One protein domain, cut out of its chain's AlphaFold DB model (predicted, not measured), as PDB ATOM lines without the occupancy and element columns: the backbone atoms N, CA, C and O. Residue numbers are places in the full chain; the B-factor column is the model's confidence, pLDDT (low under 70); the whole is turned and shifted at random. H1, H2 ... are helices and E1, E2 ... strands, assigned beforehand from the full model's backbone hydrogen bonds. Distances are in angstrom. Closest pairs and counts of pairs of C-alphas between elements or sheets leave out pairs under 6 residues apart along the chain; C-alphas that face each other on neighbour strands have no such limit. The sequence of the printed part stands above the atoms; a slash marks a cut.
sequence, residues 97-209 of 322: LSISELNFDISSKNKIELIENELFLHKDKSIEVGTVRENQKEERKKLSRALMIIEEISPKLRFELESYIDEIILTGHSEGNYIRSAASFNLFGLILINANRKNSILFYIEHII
ATOM      1  N   LEU A  97     137.070 119.235 116.397       90.38
ATOM      2  CA  LEU A  97     137.883 118.940 115.223       90.38
ATOM      3  C   LEU A  97     137.064 119.040 113.927       90.38
ATOM      4  O   LEU A  97     136.040 118.369 113.769       90.38
ATOM      5  N   SER A  98     137.556 119.830 112.977       92.44
ATOM      6  CA  SER A  98     136.953 119.981 111.652       92.44
ATOM      7  C   SER A  98     137.658 119.135 110.589       92.44
ATOM      8  O   SER A  98     138.839 118.814 110.702       92.44
ATOM      9  N   ILE A  99     136.915 118.749 109.549       93.00
ATOM     10  CA  ILE A  99     137.451 118.036 108.386       93.00
ATOM     11  C   ILE A  99     137.104 118.854 107.152       93.00
ATOM     12  O   ILE A  99     135.916 119.075 106.885       93.00
ATOM     13  N   SER A 100     138.121 119.256 106.400       91.00
ATOM     14  CA  SER A 100     137.965 119.954 105.126       91.00
ATOM     15  C   SER A 100     138.789 119.283 104.034       91.00
ATOM     16  O   SER A 100     139.554 118.351 104.277       91.00
ATOM     17  N   GLU A 101     138.668 119.793 102.818       88.31
ATOM     18  CA  GLU A 101     139.474 119.363 101.684       88.31
ATOM     19  C   GLU A 101     140.225 120.545 101.086       88.31
ATOM     20  O   GLU A 101     139.732 121.676 101.075       88.31
ATOM     21  N   LEU A 102     141.437 120.286 100.600       85.88
ATOM     22  CA  LEU A 102     142.204 121.275  99.869       85.88
ATOM     23  C   LEU A 102     141.683 121.336  98.434       85.88
ATOM     24  O   LEU A 102     141.748 120.362  97.678       85.88
ATOM     25  N   ASN A 103     141.173 122.505  98.072       80.38
ATOM     26  CA  ASN A 103     140.764 122.827  96.714       80.38
ATOM     27  C   ASN A 103     141.349 124.188  96.332       80.38
ATOM     28  O   ASN A 103     140.930 125.193  96.898       80.38
ATOM     29  N   PHE A 104     142.298 124.219  95.395       75.88
ATOM     30  CA  PHE A 104     142.975 125.450  94.975       75.88
ATOM     31  C   PHE A 104     142.038 126.511  94.368       75.88
ATOM     32  O   PHE A 104     142.337 127.697  94.468       75.88
ATOM     33  N   ASP A 105     140.891 126.110  93.809       68.50
ATOM     34  CA  ASP A 105     139.935 127.029  93.176       68.50
ATOM     35  C   ASP A 105     138.991 127.695  94.191       68.50
ATOM     36  O   ASP A 105     138.455 128.773  93.937       68.50
ATOM     37  N   ILE A 106     138.759 127.049  95.338       66.38
ATOM     38  CA  ILE A 106     137.729 127.452  96.316       66.38
ATOM     39  C   ILE A 106     138.337 127.836  97.669       66.38
ATOM     40  O   ILE A 106     137.791 128.670  98.392       66.38
ATOM     41  N   SER A 107     139.464 127.233  98.045       72.31
ATOM     42  CA  SER A 107     140.114 127.532  99.320       72.31
ATOM     43  C   SER A 107     140.663 128.950  99.288       72.31
ATOM     44  O   SER A 107     141.195 129.408  98.279       72.31
ATOM     45  N   SER A 108     140.572 129.653 100.416       76.06
ATOM     46  CA  SER A 108     141.122 131.004 100.509       76.06
ATOM     47  C   SER A 108     142.608 130.989 100.145       76.06
ATOM     48  O   SER A 108     143.370 130.224 100.742       76.06
ATOM     49  N   LYS A 109     143.019 131.875  99.231       74.69
ATOM     50  CA  LYS A 109     144.409 132.008  98.769       74.69
ATOM     51  C   LYS A 109     145.418 132.052  99.924       74.69
ATOM     52  O   LYS A 109     146.440 131.382  99.869       74.69
ATOM     53  N   ASN A 110     145.080 132.745 101.011       78.31
ATOM     54  CA  ASN A 110     145.956 132.857 102.179       78.31
ATOM     55  C   ASN A 110     146.167 131.517 102.918       78.31
ATOM     56  O   ASN A 110     147.257 131.262 103.418       78.31
ATOM     57  N   LYS A 111     145.139 130.653 102.983       84.31
ATOM     58  CA  LYS A 111     145.213 129.313 103.602       84.31
ATOM     59  C   LYS A 111     146.159 128.408 102.815       84.31
ATOM     60  O   LYS A 111     146.998 127.741 103.408       84.31
ATOM     61  N   ILE A 112     146.028 128.424 101.489       83.12
ATOM     62  CA  ILE A 112     146.917 127.700 100.576       83.12
ATOM     63  C   ILE A 112     148.353 128.192 100.751       83.12
ATOM     64  O   ILE A 112     149.239 127.385 100.996       83.12
ATOM     65  N   GLU A 113     148.563 129.507 100.723       85.69
ATOM     66  CA  GLU A 113     149.896 130.107 100.836       85.69
ATOM     67  C   GLU A 113     150.592 129.744 102.159       85.69
ATOM     68  O   GLU A 113     151.799 129.539 102.188       85.69
ATOM     69  N   LEU A 114     149.854 129.660 103.273       90.12
ATOM     70  CA  LEU A 114     150.411 129.203 104.553       90.12
ATOM     71  C   LEU A 114     150.882 127.745 104.487       90.12
ATOM     72  O   LEU A 114     151.969 127.440 104.969       90.12
ATOM     73  N   ILE A 115     150.081 126.867 103.881       89.00
ATOM     74  CA  ILE A 115     150.415 125.447 103.721       89.00
ATOM     75  C   ILE A 115     151.608 125.285 102.780       89.00
ATOM     76  O   ILE A 115     152.566 124.598 103.118       89.00
ATOM     77  N   GLU A 116     151.574 125.931 101.617       83.94
ATOM     78  CA  GLU A 116     152.651 125.875 100.631       83.94
ATOM     79  C   GLU A 116     153.964 126.383 101.218       83.94
ATOM     80  O   GLU A 116     154.967 125.681 101.134       83.94
ATOM     81  N   ASN A 117     153.965 127.551 101.870       83.56
ATOM     82  CA  ASN A 117     155.178 128.099 102.478       83.56
ATOM     83  C   ASN A 117     155.787 127.136 103.501       83.56
ATOM     84  O   ASN A 117     157.002 126.961 103.515       83.56
ATOM     85  N   GLU A 118     154.954 126.491 104.319       85.62
ATOM     86  CA  GLU A 118     155.430 125.511 105.292       85.62
ATOM     87  C   GLU A 118     156.026 124.270 104.612       85.62
ATOM     88  O   GLU A 118     157.105 123.810 104.983       85.62
ATOM     89  N   LEU A 119     155.383 123.760 103.561       79.06
ATOM     90  CA  LEU A 119     155.915 122.636 102.785       79.06
ATOM     91  C   LEU A 119     157.232 123.003 102.081       79.06
ATOM     92  O   LEU A 119     158.154 122.186 102.043       79.06
ATOM     93  N   PHE A 120     157.360 124.238 101.586       70.19
ATOM     94  CA  PHE A 120     158.577 124.745 100.950       70.19
ATOM     95  C   PHE A 120     159.742 124.947 101.923       70.19
ATOM     96  O   PHE A 120     160.889 124.907 101.477       70.19
ATOM     97  N   LEU A 121     159.508 125.140 103.226       63.09
ATOM     98  CA  LEU A 121     160.592 125.200 104.220       63.09
ATOM     99  C   LEU A 121     161.334 123.860 104.339       63.09
ATOM    100  O   LEU A 121     162.532 123.845 104.619       63.09
ATOM    101  N   HIS A 122     160.688 122.741 104.009       59.03
ATOM    102  CA  HIS A 122     161.292 121.405 104.000       59.03
ATOM    103  C   HIS A 122     162.065 121.083 102.700       59.03
ATOM    104  O   HIS A 122     162.043 119.941 102.237       59.03
ATOM    105  N   LYS A 123     162.783 122.083 102.151       48.31
ATOM    106  CA  LYS A 123     163.491 122.170 100.843       48.31
ATOM    107  C   LYS A 123     164.251 120.938 100.328       48.31
ATOM    108  O   LYS A 123     164.588 120.904  99.148       48.31
ATOM    109  N   ASP A 124     164.517 119.932 101.155       47.97
ATOM    110  CA  ASP A 124     165.224 118.713 100.754       47.97
ATOM    111  C   ASP A 124     164.428 117.816  99.796       47.97
ATOM    112  O   ASP A 124     164.995 116.901  99.193       47.97
ATOM    113  N   LYS A 125     163.124 118.052  99.618       52.28
ATOM    114  CA  LYS A 125     162.308 117.372  98.605       52.28
ATOM    115  C   LYS A 125     161.267 118.351  98.069       52.28
ATOM    116  O   LYS A 125     160.616 119.027  98.854       52.28
ATOM    117  N   SER A 126     161.088 118.400  96.749       57.97
ATOM    118  CA  SER A 126     160.002 119.111  96.056       57.97
ATOM    119  C   SER A 126     158.647 118.466  96.385       57.97
ATOM    120  O   SER A 126     158.061 117.759  95.565       57.97
ATOM    121  N   ILE A 127     158.240 118.569  97.646       62.38
ATOM    122  CA  ILE A 127     157.027 117.980  98.190       62.38
ATOM    123  C   ILE A 127     155.899 118.972  97.973       62.38
ATOM    124  O   ILE A 127     155.968 120.118  98.408       62.38
ATOM    125  N   GLU A 128     154.843 118.495  97.339       69.12
ATOM    126  CA  GLU A 128     153.696 119.300  96.962       69.12
ATOM    127  C   GLU A 128     152.392 118.711  97.520       69.12
ATOM    128  O   GLU A 128     152.315 117.559  97.967       69.12
ATOM    129  N   VAL A 129     151.341 119.527  97.485       73.12
ATOM    130  CA  VAL A 129     149.959 119.131  97.770       73.12
ATOM    131  C   VAL A 129     149.093 119.405  96.549       73.12
ATOM    132  O   VAL A 129     149.238 120.434  95.901       73.12
ATOM    133  N   GLY A 130     148.181 118.486  96.229       72.25
ATOM    134  CA  GLY A 130     147.226 118.659  95.132       72.25
ATOM    135  C   GLY A 130     145.820 119.049  95.600       72.25
ATOM    136  O   GLY A 130     145.478 118.903  96.774       72.25
ATOM    137  N   THR A 131     144.966 119.467  94.658       75.75
ATOM    138  CA  THR A 131     143.505 119.517  94.875       75.75
ATOM    139  C   THR A 131     142.949 118.098  94.940       75.75
ATOM    140  O   THR A 131     143.272 117.263  94.091       75.75
ATOM    141  N   VAL A 132     142.043 117.829  95.882       73.56
ATOM    142  CA  VAL A 132     141.243 116.594  95.863       73.56
ATOM    143  C   VAL A 132     140.251 116.660  94.695       73.56
ATOM    144  O   VAL A 132     139.276 117.402  94.751       73.56
ATOM    145  N   ARG A 133     140.507 115.909  93.615       70.88
ATOM    146  CA  ARG A 133     139.679 115.933  92.388       70.88
ATOM    147  C   ARG A 133     138.669 114.785  92.288       70.88
ATOM    148  O   ARG A 133     137.596 114.970  91.728       70.88
ATOM    149  N   GLU A 134     138.976 113.612  92.844       68.81
ATOM    150  CA  GLU A 134     138.147 112.403  92.718       68.81
ATOM    151  C   GLU A 134     137.922 111.717  94.071       68.81
ATOM    152  O   GLU A 134     138.749 111.815  94.974       68.81
ATOM    153  N   ASN A 135     136.809 110.982  94.205       72.31
ATOM    154  CA  ASN A 135     136.472 110.136  95.368       72.31
ATOM    155  C   ASN A 135     136.424 110.855  96.730       72.31
ATOM    156  O   ASN A 135     136.368 110.205  97.772       72.31
ATOM    157  N   GLN A 136     136.348 112.187  96.727       76.31
ATOM    158  CA  GLN A 136     136.328 113.043  97.916       76.31
ATOM    159  C   GLN A 136     135.328 112.575  98.979       76.31
ATOM    160  O   GLN A 136     135.672 112.417 100.149       76.31
ATOM    161  N   LYS A 137     134.080 112.314  98.568       85.88
ATOM    162  CA  LYS A 137     133.020 111.876  99.485       85.88
ATOM    163  C   LYS A 137     133.356 110.547 100.156       85.88
ATOM    164  O   LYS A 137     132.995 110.355 101.310       85.88
ATOM    165  N   GLU A 138     134.014 109.643  99.439       91.31
ATOM    166  CA  GLU A 138     134.351 108.320  99.955       91.31
ATOM    167  C   GLU A 138     135.551 108.380 100.901       91.31
ATOM    168  O   GLU A 138     135.489 107.848 102.006       91.31
ATOM    169  N   GLU A 139     136.593 109.131 100.547       92.50
ATOM    170  CA  GLU A 139     137.741 109.341 101.435       92.50
ATOM    171  C   GLU A 139     137.342 110.087 102.715       92.50
ATOM    172  O   GLU A 139     137.756 109.708 103.811       92.50
ATOM    173  N   ARG A 140     136.430 111.062 102.615       93.50
ATOM    174  CA  ARG A 140     135.839 111.716 103.788       93.50
ATOM    175  C   ARG A 140     135.072 110.732 104.670       93.50
ATOM    176  O   ARG A 140     135.197 110.802 105.887       93.50
ATOM    177  N   LYS A 141     134.303 109.799 104.094       94.81
ATOM    178  CA  LYS A 141     133.616 108.754 104.875       94.81
ATOM    179  C   LYS A 141     134.604 107.823 105.571       94.81
ATOM    180  O   LYS A 141     134.399 107.528 106.745       94.81
ATOM    181  N   LYS A 142     135.666 107.383 104.887       95.62
ATOM    182  CA  LYS A 142     136.716 106.543 105.490       95.62
ATOM    183  C   LYS A 142     137.406 107.261 106.646       95.62
ATOM    184  O   LYS A 142     137.567 106.665 107.707       95.62
ATOM    185  N   LEU A 143     137.742 108.541 106.473       96.25
ATOM    186  CA  LEU A 143     138.317 109.372 107.530       96.25
ATOM    187  C   LEU A 143     137.348 109.532 108.711       96.25
ATOM    188  O   LEU A 143     137.736 109.317 109.857       96.25
ATOM    189  N   SER A 144     136.072 109.834 108.454       95.94
ATOM    190  CA  SER A 144     135.051 109.888 109.509       95.94
ATOM    191  C   SER A 144     134.913 108.551 110.239       95.94
ATOM    192  O   SER A 144     134.838 108.530 111.465       95.94
ATOM    193  N   ARG A 145     134.933 107.424 109.517       96.12
ATOM    194  CA  ARG A 145     134.875 106.090 110.128       96.12
ATOM    195  C   ARG A 145     136.122 105.795 110.962       96.12
ATOM    196  O   ARG A 145     135.980 105.255 112.053       96.12
ATOM    197  N   ALA A 146     137.309 106.183 110.500       96.94
ATOM    198  CA  ALA A 146     138.550 106.080 111.266       96.94
ATOM    199  C   ALA A 146     138.463 106.852 112.591       96.94
ATOM    200  O   ALA A 146     138.819 106.320 113.638       96.94
ATOM    201  N   LEU A 147     137.926 108.072 112.563       96.44
ATOM    202  CA  LEU A 147     137.719 108.889 113.758       96.44
ATOM    203  C   LEU A 147     136.728 108.260 114.747       96.44
ATOM    204  O   LEU A 147     137.003 108.269 115.944       96.44
ATOM    205  N   MET A 148     135.628 107.681 114.255       95.44
ATOM    206  CA  MET A 148     134.682 106.936 115.096       95.44
ATOM    207  C   MET A 148     135.343 105.713 115.742       95.44
ATOM    208  O   MET A 148     135.139 105.456 116.920       95.44
ATOM    209  N   ILE A 149     136.162 104.973 114.989       96.00
ATOM    210  CA  ILE A 149     136.890 103.807 115.510       96.00
ATOM    211  C   ILE A 149     137.906 104.229 116.581       96.00
ATOM    212  O   ILE A 149     138.027 103.561 117.605       96.00
ATOM    213  N   ILE A 150     138.622 105.342 116.379       95.19
ATOM    214  CA  ILE A 150     139.545 105.892 117.387       95.19
ATOM    215  C   ILE A 150     138.799 106.208 118.687       95.19
ATOM    216  O   ILE A 150     139.287 105.862 119.761       95.19
ATOM    217  N   GLU A 151     137.632 106.845 118.595       94.12
ATOM    218  CA  GLU A 151     136.790 107.166 119.750       94.12
ATOM    219  C   GLU A 151     136.279 105.911 120.461       94.12
ATOM    220  O   GLU A 151     136.405 105.813 121.678       94.12
ATOM    221  N   GLU A 152     135.794 104.923 119.708       93.44
ATOM    222  CA  GLU A 152     135.293 103.654 120.246       93.44
ATOM    223  C   GLU A 152     136.387 102.865 120.983       93.44
ATOM    224  O   GLU A 152     136.149 102.288 122.043       93.44
ATOM    225  N   ILE A 153     137.617 102.882 120.463       92.12
ATOM    226  CA  ILE A 153     138.762 102.176 121.055       92.12
ATOM    227  C   ILE A 153     139.371 102.950 122.219       92.12
ATOM    228  O   ILE A 153     139.902 102.365 123.169       92.12
ATOM    229  N   SER A 154     139.393 104.275 122.128       91.06
ATOM    230  CA  SER A 154     139.987 105.122 123.147       91.06
ATOM    231  C   SER A 154     139.373 106.524 123.118       91.06
ATOM    232  O   SER A 154     139.915 107.423 122.467       91.06
ATOM    233  N   PRO A 155     138.329 106.767 123.932       90.81
ATOM    234  CA  PRO A 155     137.755 108.103 124.097       90.81
ATOM    235  C   PRO A 155     138.803 109.139 124.528       90.81
ATOM    236  O   PRO A 155     138.781 110.282 124.084       90.81
ATOM    237  N   LYS A 156     139.800 108.723 125.323       88.56
ATOM    238  CA  LYS A 156     140.946 109.568 125.695       88.56
ATOM    239  C   LYS A 156     141.790 109.996 124.487       88.56
ATOM    240  O   LYS A 156     142.207 111.145 124.431       88.56
ATOM    241  N   LEU A 157     142.045 109.102 123.529       90.06
ATOM    242  CA  LEU A 157     142.795 109.438 122.313       90.06
ATOM    243  C   LEU A 157     141.989 110.368 121.405       90.06
ATOM    244  O   LEU A 157     142.556 111.269 120.792       90.06
ATOM    245  N   ARG A 158     140.663 110.191 121.362       92.19
ATOM    246  CA  ARG A 158     139.762 111.141 120.702       92.19
ATOM    247  C   ARG A 158     139.831 112.523 121.355       92.19
ATOM    248  O   ARG A 158     139.993 113.508 120.645       92.19
ATOM    249  N   PHE A 159     139.776 112.585 122.682       91.12
ATOM    250  CA  PHE A 159     139.918 113.835 123.428       91.12
ATOM    251  C   PHE A 159     141.288 114.494 123.206       91.12
ATOM    252  O   PHE A 159     141.361 115.702 123.002       91.12
ATOM    253  N   GLU A 160     142.377 113.715 123.191       91.94
ATOM    254  CA  GLU A 160     143.717 114.214 122.855       91.94
ATOM    255  C   GLU A 160     143.743 114.817 121.450       91.94
ATOM    256  O   GLU A 160     144.198 115.946 121.272       91.94
ATOM    257  N   LEU A 161     143.188 114.106 120.467       93.00
ATOM    258  CA  LEU A 161     143.100 114.585 119.095       93.00
ATOM    259  C   LEU A 161     142.346 115.917 119.006       93.00
ATOM    260  O   LEU A 161     142.848 116.845 118.389       93.00
ATOM    261  N   GLU A 162     141.175 116.039 119.632       92.06
ATOM    262  CA  GLU A 162     140.373 117.274 119.607       92.06
ATOM    263  C   GLU A 162     140.987 118.422 120.418       92.06
ATOM    264  O   GLU A 162     140.733 119.595 120.130       92.06
ATOM    265  N   SER A 163     141.807 118.097 121.418       90.75
ATOM    266  CA  SER A 163     142.543 119.096 122.191       90.75
ATOM    267  C   SER A 163     143.660 119.711 121.353       90.75
ATOM    268  O   SER A 163     143.837 120.926 121.365       90.75
ATOM    269  N   TYR A 164     144.393 118.885 120.608       92.62
ATOM    270  CA  TYR A 164     145.559 119.315 119.840       92.62
ATOM    271  C   TYR A 164     145.235 119.795 118.426       92.62
ATOM    272  O   TYR A 164     145.922 120.683 117.931       92.62
ATOM    273  N   ILE A 165     144.248 119.196 117.759       94.19
ATOM    274  CA  ILE A 165     144.014 119.361 116.322       94.19
ATOM    275  C   ILE A 165     142.702 120.101 116.075       94.19
ATOM    276  O   ILE A 165     141.626 119.675 116.493       94.19
ATOM    277  N   ASP A 166     142.795 121.197 115.330       92.50
ATOM    278  CA  ASP A 166     141.651 122.006 114.918       92.50
ATOM    279  C   ASP A 166     141.050 121.514 113.600       92.50
ATOM    280  O   ASP A 166     139.834 121.576 113.387       92.50
ATOM    281  N   GLU A 167     141.908 121.074 112.679       94.62
ATOM    282  CA  GLU A 167     141.513 120.739 111.315       94.62
ATOM    283  C   GLU A 167     142.364 119.604 110.738       94.62
ATOM    284  O   GLU A 167     143.595 119.646 110.766       94.62
ATOM    285  N   ILE A 168     141.691 118.608 110.160       96.06
ATOM    286  CA  ILE A 168     142.297 117.663 109.220       96.06
ATOM    287  C   ILE A 168     141.891 118.088 107.809       96.06
ATOM    288  O   ILE A 168     140.701 118.138 107.490       96.06
ATOM    289  N   ILE A 169     142.873 118.360 106.953       93.75
ATOM    290  CA  ILE A 169     142.651 118.689 105.545       93.75
ATOM    291  C   ILE A 169     143.036 117.494 104.681       93.75
ATOM    292  O   ILE A 169     144.192 117.064 104.661       93.75
ATOM    293  N   LEU A 170     142.069 116.994 103.916       92.81
ATOM    294  CA  LEU A 170     142.333 116.040 102.849       92.81
ATOM    295  C   LEU A 170     142.992 116.754 101.666       92.81
ATOM    296  O   LEU A 170     142.433 117.711 101.130       92.81
ATOM    297  N   THR A 171     144.161 116.286 101.244       90.06
ATOM    298  CA  THR A 171     144.904 116.819 100.094       90.06
ATOM    299  C   THR A 171     144.851 115.848  98.919       90.06
ATOM    300  O   THR A 171     144.740 114.637  99.089       90.06
ATOM    301  N   GLY A 172     144.892 116.364  97.696       85.50
ATOM    302  CA  GLY A 172     145.023 115.547  96.495       85.50
ATOM    303  C   GLY A 172     146.475 115.214  96.169       85.50
ATOM    304  O   GLY A 172     147.403 115.569  96.897       85.50
ATOM    305  N   HIS A 173     146.666 114.550  95.034       77.50
ATOM    306  CA  HIS A 173     147.987 114.321  94.452       77.50
ATOM    307  C   HIS A 173     148.367 115.469  93.514       77.50
ATOM    308  O   HIS A 173     147.513 115.953  92.770       77.50
ATOM    309  N   SER A 174     149.637 115.867  93.522       65.69
ATOM    310  CA  SER A 174     150.245 116.635  92.433       65.69
ATOM    311  C   SER A 174     151.064 115.708  91.523       65.69
ATOM    312  O   SER A 174     151.308 114.542  91.860       65.69
ATOM    313  N   GLU A 175     151.454 116.197  90.345       59.75
ATOM    314  CA  GLU A 175     152.347 115.483  89.426       59.75
ATOM    315  C   GLU A 175     153.784 115.509  89.980       59.75
ATOM    316  O   GLU A 175     154.614 116.313  89.573       59.75
ATOM    317  N   GLY A 176     154.080 114.655  90.965       65.00
ATOM    318  CA  GLY A 176     155.390 114.627  91.621       65.00
ATOM    319  C   GLY A 176     155.392 113.943  92.986       65.00
ATOM    320  O   GLY A 176     154.584 113.052  93.268       65.00
ATOM    321  N   ASN A 177     156.329 114.351  93.849       64.94
ATOM    322  CA  ASN A 177     156.340 113.923  95.245       64.94
ATOM    323  C   ASN A 177     155.203 114.628  95.985       64.94
ATOM    324  O   ASN A 177     155.221 115.844  96.138       64.94
ATOM    325  N   TYR A 178     154.246 113.860  96.493       71.56
ATOM    326  CA  TYR A 178     153.159 114.382  97.314       71.56
ATOM    327  C   TYR A 178     153.344 113.973  98.777       71.56
ATOM    328  O   TYR A 178     153.920 112.919  99.075       71.56
ATOM    329  N   ILE A 179     152.843 114.790  99.705       80.00
ATOM    330  CA  ILE A 179     152.776 114.382 101.115       80.00
ATOM    331  C   ILE A 179     151.826 113.203 101.274       80.00
ATOM    332  O   ILE A 179     150.714 113.225 100.766       80.00
ATOM    333  N   ARG A 180     152.228 112.182 102.027       87.19
ATOM    334  CA  ARG A 180     151.300 111.123 102.446       87.19
ATOM    335  C   ARG A 180     150.428 111.612 103.606       87.19
ATOM    336  O   ARG A 180     149.208 111.476 103.581       87.19
ATOM    337  N   SER A 181     151.080 112.237 104.574       91.44
ATOM    338  CA  SER A 181     150.505 113.067 105.623       91.44
ATOM    339  C   SER A 181     151.569 114.051 106.106       91.44
ATOM    340  O   SER A 181     152.750 113.878 105.782       91.44
ATOM    341  N   ALA A 182     151.151 115.103 106.801       91.69
ATOM    342  CA  ALA A 182     152.062 116.050 107.430       91.69
ATOM    343  C   ALA A 182     151.388 116.798 108.585       91.69
ATOM    344  O   ALA A 182     150.215 117.169 108.495       91.69
ATOM    345  N   ALA A 183     152.171 117.098 109.613       92.94
ATOM    346  CA  ALA A 183     151.900 118.117 110.611       92.94
ATOM    347  C   ALA A 183     153.171 118.927 110.876       92.94
ATOM    348  O   ALA A 183     154.289 118.410 110.823       92.94
ATOM    349  N   SER A 184     152.990 120.205 111.194       91.50
ATOM    350  CA  SER A 184     154.083 121.121 111.502       91.50
ATOM    351  C   SER A 184     153.825 121.846 112.814       91.50
ATOM    352  O   SER A 184     152.685 122.151 113.165       91.50
ATOM    353  N   PHE A 185     154.910 122.163 113.514       90.75
ATOM    354  CA  PHE A 185     154.883 123.061 114.658       90.75
ATOM    355  C   PHE A 185     154.430 124.481 114.281       90.75
ATOM    356  O   PHE A 185     153.690 125.109 115.033       90.75
ATOM    357  N   ASN A 186     154.799 124.979 113.097       92.38
ATOM    358  CA  ASN A 186     154.446 126.332 112.653       92.38
ATOM    359  C   ASN A 186     152.965 126.477 112.286       92.38
ATOM    360  O   ASN A 186     152.416 127.580 112.319       92.38
ATOM    361  N   LEU A 187     152.324 125.360 111.938       94.38
ATOM    362  CA  LEU A 187     150.892 125.246 111.673       94.38
ATOM    363  C   LEU A 187     150.238 124.376 112.758       94.38
ATOM    364  O   LEU A 187     149.471 123.462 112.457       94.38
ATOM    365  N   PHE A 188     150.582 124.632 114.025       94.62
ATOM    366  CA  PHE A 188     150.125 123.841 115.166       94.62
ATOM    367  C   PHE A 188     148.599 123.684 115.178       94.62
ATOM    368  O   PHE A 188     147.867 124.670 115.190       94.62
ATOM    369  N   GLY A 189     148.126 122.437 115.189       93.88
ATOM    370  CA  GLY A 189     146.702 122.101 115.120       93.88
ATOM    371  C   GLY A 189     146.189 121.739 113.725       93.88
ATOM    372  O   GLY A 189     145.000 121.450 113.572       93.88
ATOM    373  N   LEU A 190     147.067 121.707 112.719       95.62
ATOM    374  CA  LEU A 190     146.769 121.213 111.380       95.62
ATOM    375  C   LEU A 190     147.341 119.811 111.158       95.62
ATOM    376  O   LEU A 190     148.520 119.557 111.406       95.62
ATOM    377  N   ILE A 191     146.517 118.933 110.589       96.12
ATOM    378  CA  ILE A 191     146.964 117.691 109.961       96.12
ATOM    379  C   ILE A 191     146.582 117.732 108.481       96.12
ATOM    380  O   ILE A 191     145.432 117.985 108.125       96.12
ATOM    381  N   LEU A 192     147.535 117.423 107.611       94.69
ATOM    382  CA  LEU A 192     147.298 117.157 106.197       94.69
ATOM    383  C   LEU A 192     147.342 115.649 105.963       94.69
ATOM    384  O   LEU A 192     148.263 114.986 106.433       94.69
ATOM    385  N   ILE A 193     146.383 115.098 105.220       94.31
ATOM    386  CA  ILE A 193     146.399 113.685 104.808       94.31
ATOM    387  C   ILE A 193     146.036 113.598 103.336       94.31
ATOM    388  O   ILE A 193     145.011 114.126 102.911       94.31
ATOM    389  N   ASN A 194     146.843 112.887 102.559       91.75
ATOM    390  CA  ASN A 194     146.524 112.657 101.164       91.75
ATOM    391  C   ASN A 194     145.335 111.700 101.014       91.75
ATOM    392  O   ASN A 194     145.329 110.590 101.547       91.75
ATOM    393  N   ALA A 195     144.339 112.145 100.255       90.94
ATOM    394  CA  ALA A 195     143.170 111.379  99.871       90.94
ATOM    395  C   ALA A 195     143.479 110.536  98.627       90.94
ATOM    396  O   ALA A 195     143.701 111.065  97.535       90.94
ATOM    397  N   ASN A 196     143.436 109.212  98.781       89.06
ATOM    398  CA  ASN A 196     143.621 108.265  97.690       89.06
ATOM    399  C   ASN A 196     142.649 107.093  97.836       89.06
ATOM    400  O   ASN A 196     142.557 106.496  98.902       89.06
ATOM    401  N   ARG A 197     142.006 106.680  96.735       88.06
ATOM    402  CA  ARG A 197     141.061 105.547  96.711       88.06
ATOM    403  C   ARG A 197     141.605 104.242  97.310       88.06
ATOM    404  O   ARG A 197     140.825 103.425  97.795       88.06
ATOM    405  N   LYS A 198     142.928 104.037  97.257       89.88
ATOM    406  CA  LYS A 198     143.631 102.864  97.800       89.88
ATOM    407  C   LYS A 198     143.821 102.922  99.317       89.88
ATOM    408  O   LYS A 198     144.181 101.907  99.903       89.88
ATOM    409  N   ASN A 199     143.610 104.075  99.948       92.88
ATOM    410  CA  ASN A 199     143.731 104.210 101.392       92.88
ATOM    411  C   ASN A 199     142.620 103.400 102.069       92.88
ATOM    412  O   ASN A 199     141.433 103.563 101.764       92.88
ATOM    413  N   SER A 200     143.019 102.518 102.982       94.81
ATOM    414  CA  SER A 200     142.121 101.790 103.874       94.81
ATOM    415  C   SER A 200     141.678 102.681 105.041       94.81
ATOM    416  O   SER A 200     142.233 103.754 105.281       94.81
ATOM    417  N   ILE A 201     140.690 102.243 105.821       96.62
ATOM    418  CA  ILE A 201     140.347 102.921 107.083       96.62
ATOM    419  C   ILE A 201     141.543 102.879 108.048       96.62
ATOM    420  O   ILE A 201     141.849 103.880 108.695       96.62
ATOM    421  N   LEU A 202     142.273 101.757 108.082       97.00
ATOM    422  CA  LEU A 202     143.481 101.603 108.888       97.00
ATOM    423  C   LEU A 202     144.566 102.621 108.520       97.00
ATOM    424  O   LEU A 202     145.215 103.163 109.411       97.00
ATOM    425  N   PHE A 203     144.744 102.917 107.228       96.19
ATOM    426  CA  PHE A 203     145.632 103.990 106.776       96.19
ATOM    427  C   PHE A 203     145.314 105.315 107.475       96.19
ATOM    428  O   PHE A 203     146.221 105.937 108.025       96.19
ATOM    429  N   TYR A 204     144.040 105.721 107.492       97.38
ATOM    430  CA  TYR A 204     143.632 106.978 108.117       97.38
ATOM    431  C   TYR A 204     143.842 106.958 109.627       97.38
ATOM    432  O   TYR A 204     144.372 107.929 110.159       97.38
ATOM    433  N   ILE A 205     143.500 105.859 110.308       97.69
ATOM    434  CA  ILE A 205     143.758 105.717 111.750       97.69
ATOM    435  C   ILE A 205     145.250 105.915 112.032       97.69
ATOM    436  O   ILE A 205     145.624 106.766 112.832       97.69
ATOM    437  N   GLU A 206     146.107 105.169 111.339       96.56
ATOM    438  CA  GLU A 206     147.554 105.223 111.536       96.56
ATOM    439  C   GLU A 206     148.121 106.618 111.267       96.56
ATOM    440  O   GLU A 206     148.938 107.089 112.051       96.56
ATOM    441  N   HIS A 207     147.676 107.298 110.206       96.88
ATOM    442  CA  HIS A 207     148.206 108.614 109.830       96.88
ATOM    443  C   HIS A 207     147.693 109.729 110.742       96.88
ATOM    444  O   HIS A 207     148.459 110.622 111.086       96.88
ATOM    445  N   ILE A 208     146.451 109.648 111.229       98.00
ATOM    446  CA  ILE A 208     145.966 110.553 112.280       98.00
ATOM    447  C   ILE A 208     146.832 110.404 113.534       98.00
ATOM    448  O   ILE A 208     147.291 111.404 114.083       98.00
ATOM    449  N   ILE A 209     147.090 109.169 113.979       97.50
ATOM    450  CA  ILE A 209     147.915 108.937 115.172       97.50
ATOM    451  C   ILE A 209     149.370 109.334 114.921       97.50
ATOM    452  O   ILE A 209     149.990 109.894 115.822       97.50
TER     453      ILE A 209
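This is residues 97 to 209 of the 322 residues of the protein "HEXXH motif-containing protein" of Marinomonas balearica (UniProt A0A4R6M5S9). A small sheet of three parallel strands, E1, E2 and E3, has two helices, H2 and H4, that cross each other on one side of it and graze it. H3 makes a corner with the end of H2, and H1 lies away from the other three helices, toward the other side of the sheet but not on it. The printed part has 113 residues with four named helices and three named strands, in the order E1, H1, H2, H3, E2, E3, H4; the class is mixed, helices and strands. The sheet's order is E1, E2, E3. The whole is compact, with a radius of gyration of the C-alphas of 13.7 A and spans of 37 by 29 by 27 A.

E1 is residues 98 to 101, with C-alpha 98 at (136.953, 119.981, 111.652). H1 is residues 109 to 121, 18.4 A long from first to last C-alpha. H2, residues 136 to 153, measures 25.7 A and begins with C-alpha 136 at (136.328, 113.043, 97.916). H3 is residues 155 to 164, 14.3 A long. E2, residues 167 to 171, measures 12.4 A, and E3, residues 190 to 194, 13.3 A. H4, residues 201 to 209, is 12.6 A long and ends with C-alpha 209 at (147.915, 108.937, 115.172).

E1 and E2 are parallel neighbours at 18 degrees, with N 168 and O 98 2.9 A apart, within hydrogen-bond range. E2 and E3 are parallel at 26 degrees, with N 169 and O 191 at 2.8 A. E1, H1, H2, H3 and E2 form a strand-helix-strand unit, two parallel neighbour strands with helices between them along the chain. H2 only grazes the sheet, with residues 136 to 144, and H4 only grazes it, with residues 203 to 208. H2, with residues 142 to 150 alone, touches H4 at a steep tilt of 67 degrees, the same way; the closest C-alphas, of Ala 146 and Ile 205, are 5.2 A apart. H2, with residues 147 to 151 alone, touches H3 at a steep tilt of 57 degrees, opposite ways; the closest C-alphas, of Glu 151 and Arg 158, are 5.1 A apart. H3 and H4 are only just apart, at 8.4 A. H1 touches no helix. In H1, H2, H3 and H4 every O i to N i+4 pair is within hydrogen-bond range.

The two C-alphas farthest apart, of Lys 123 and Glu 152, are 38.9 A apart. The printed part has no cut. The links H1 to H2 and E2 to E3 are long, with 14 and 18 residues; residues 127 to 128 pair with residues 177 to 178, parallel, and residues 181 to 182 pair with residues 192 to 193 of E3, antiparallel. Mean pLDDT of the printed part is 85.4; it is under 70 at residues 105 to 106, 121 to 128, 134 and 174 to 177.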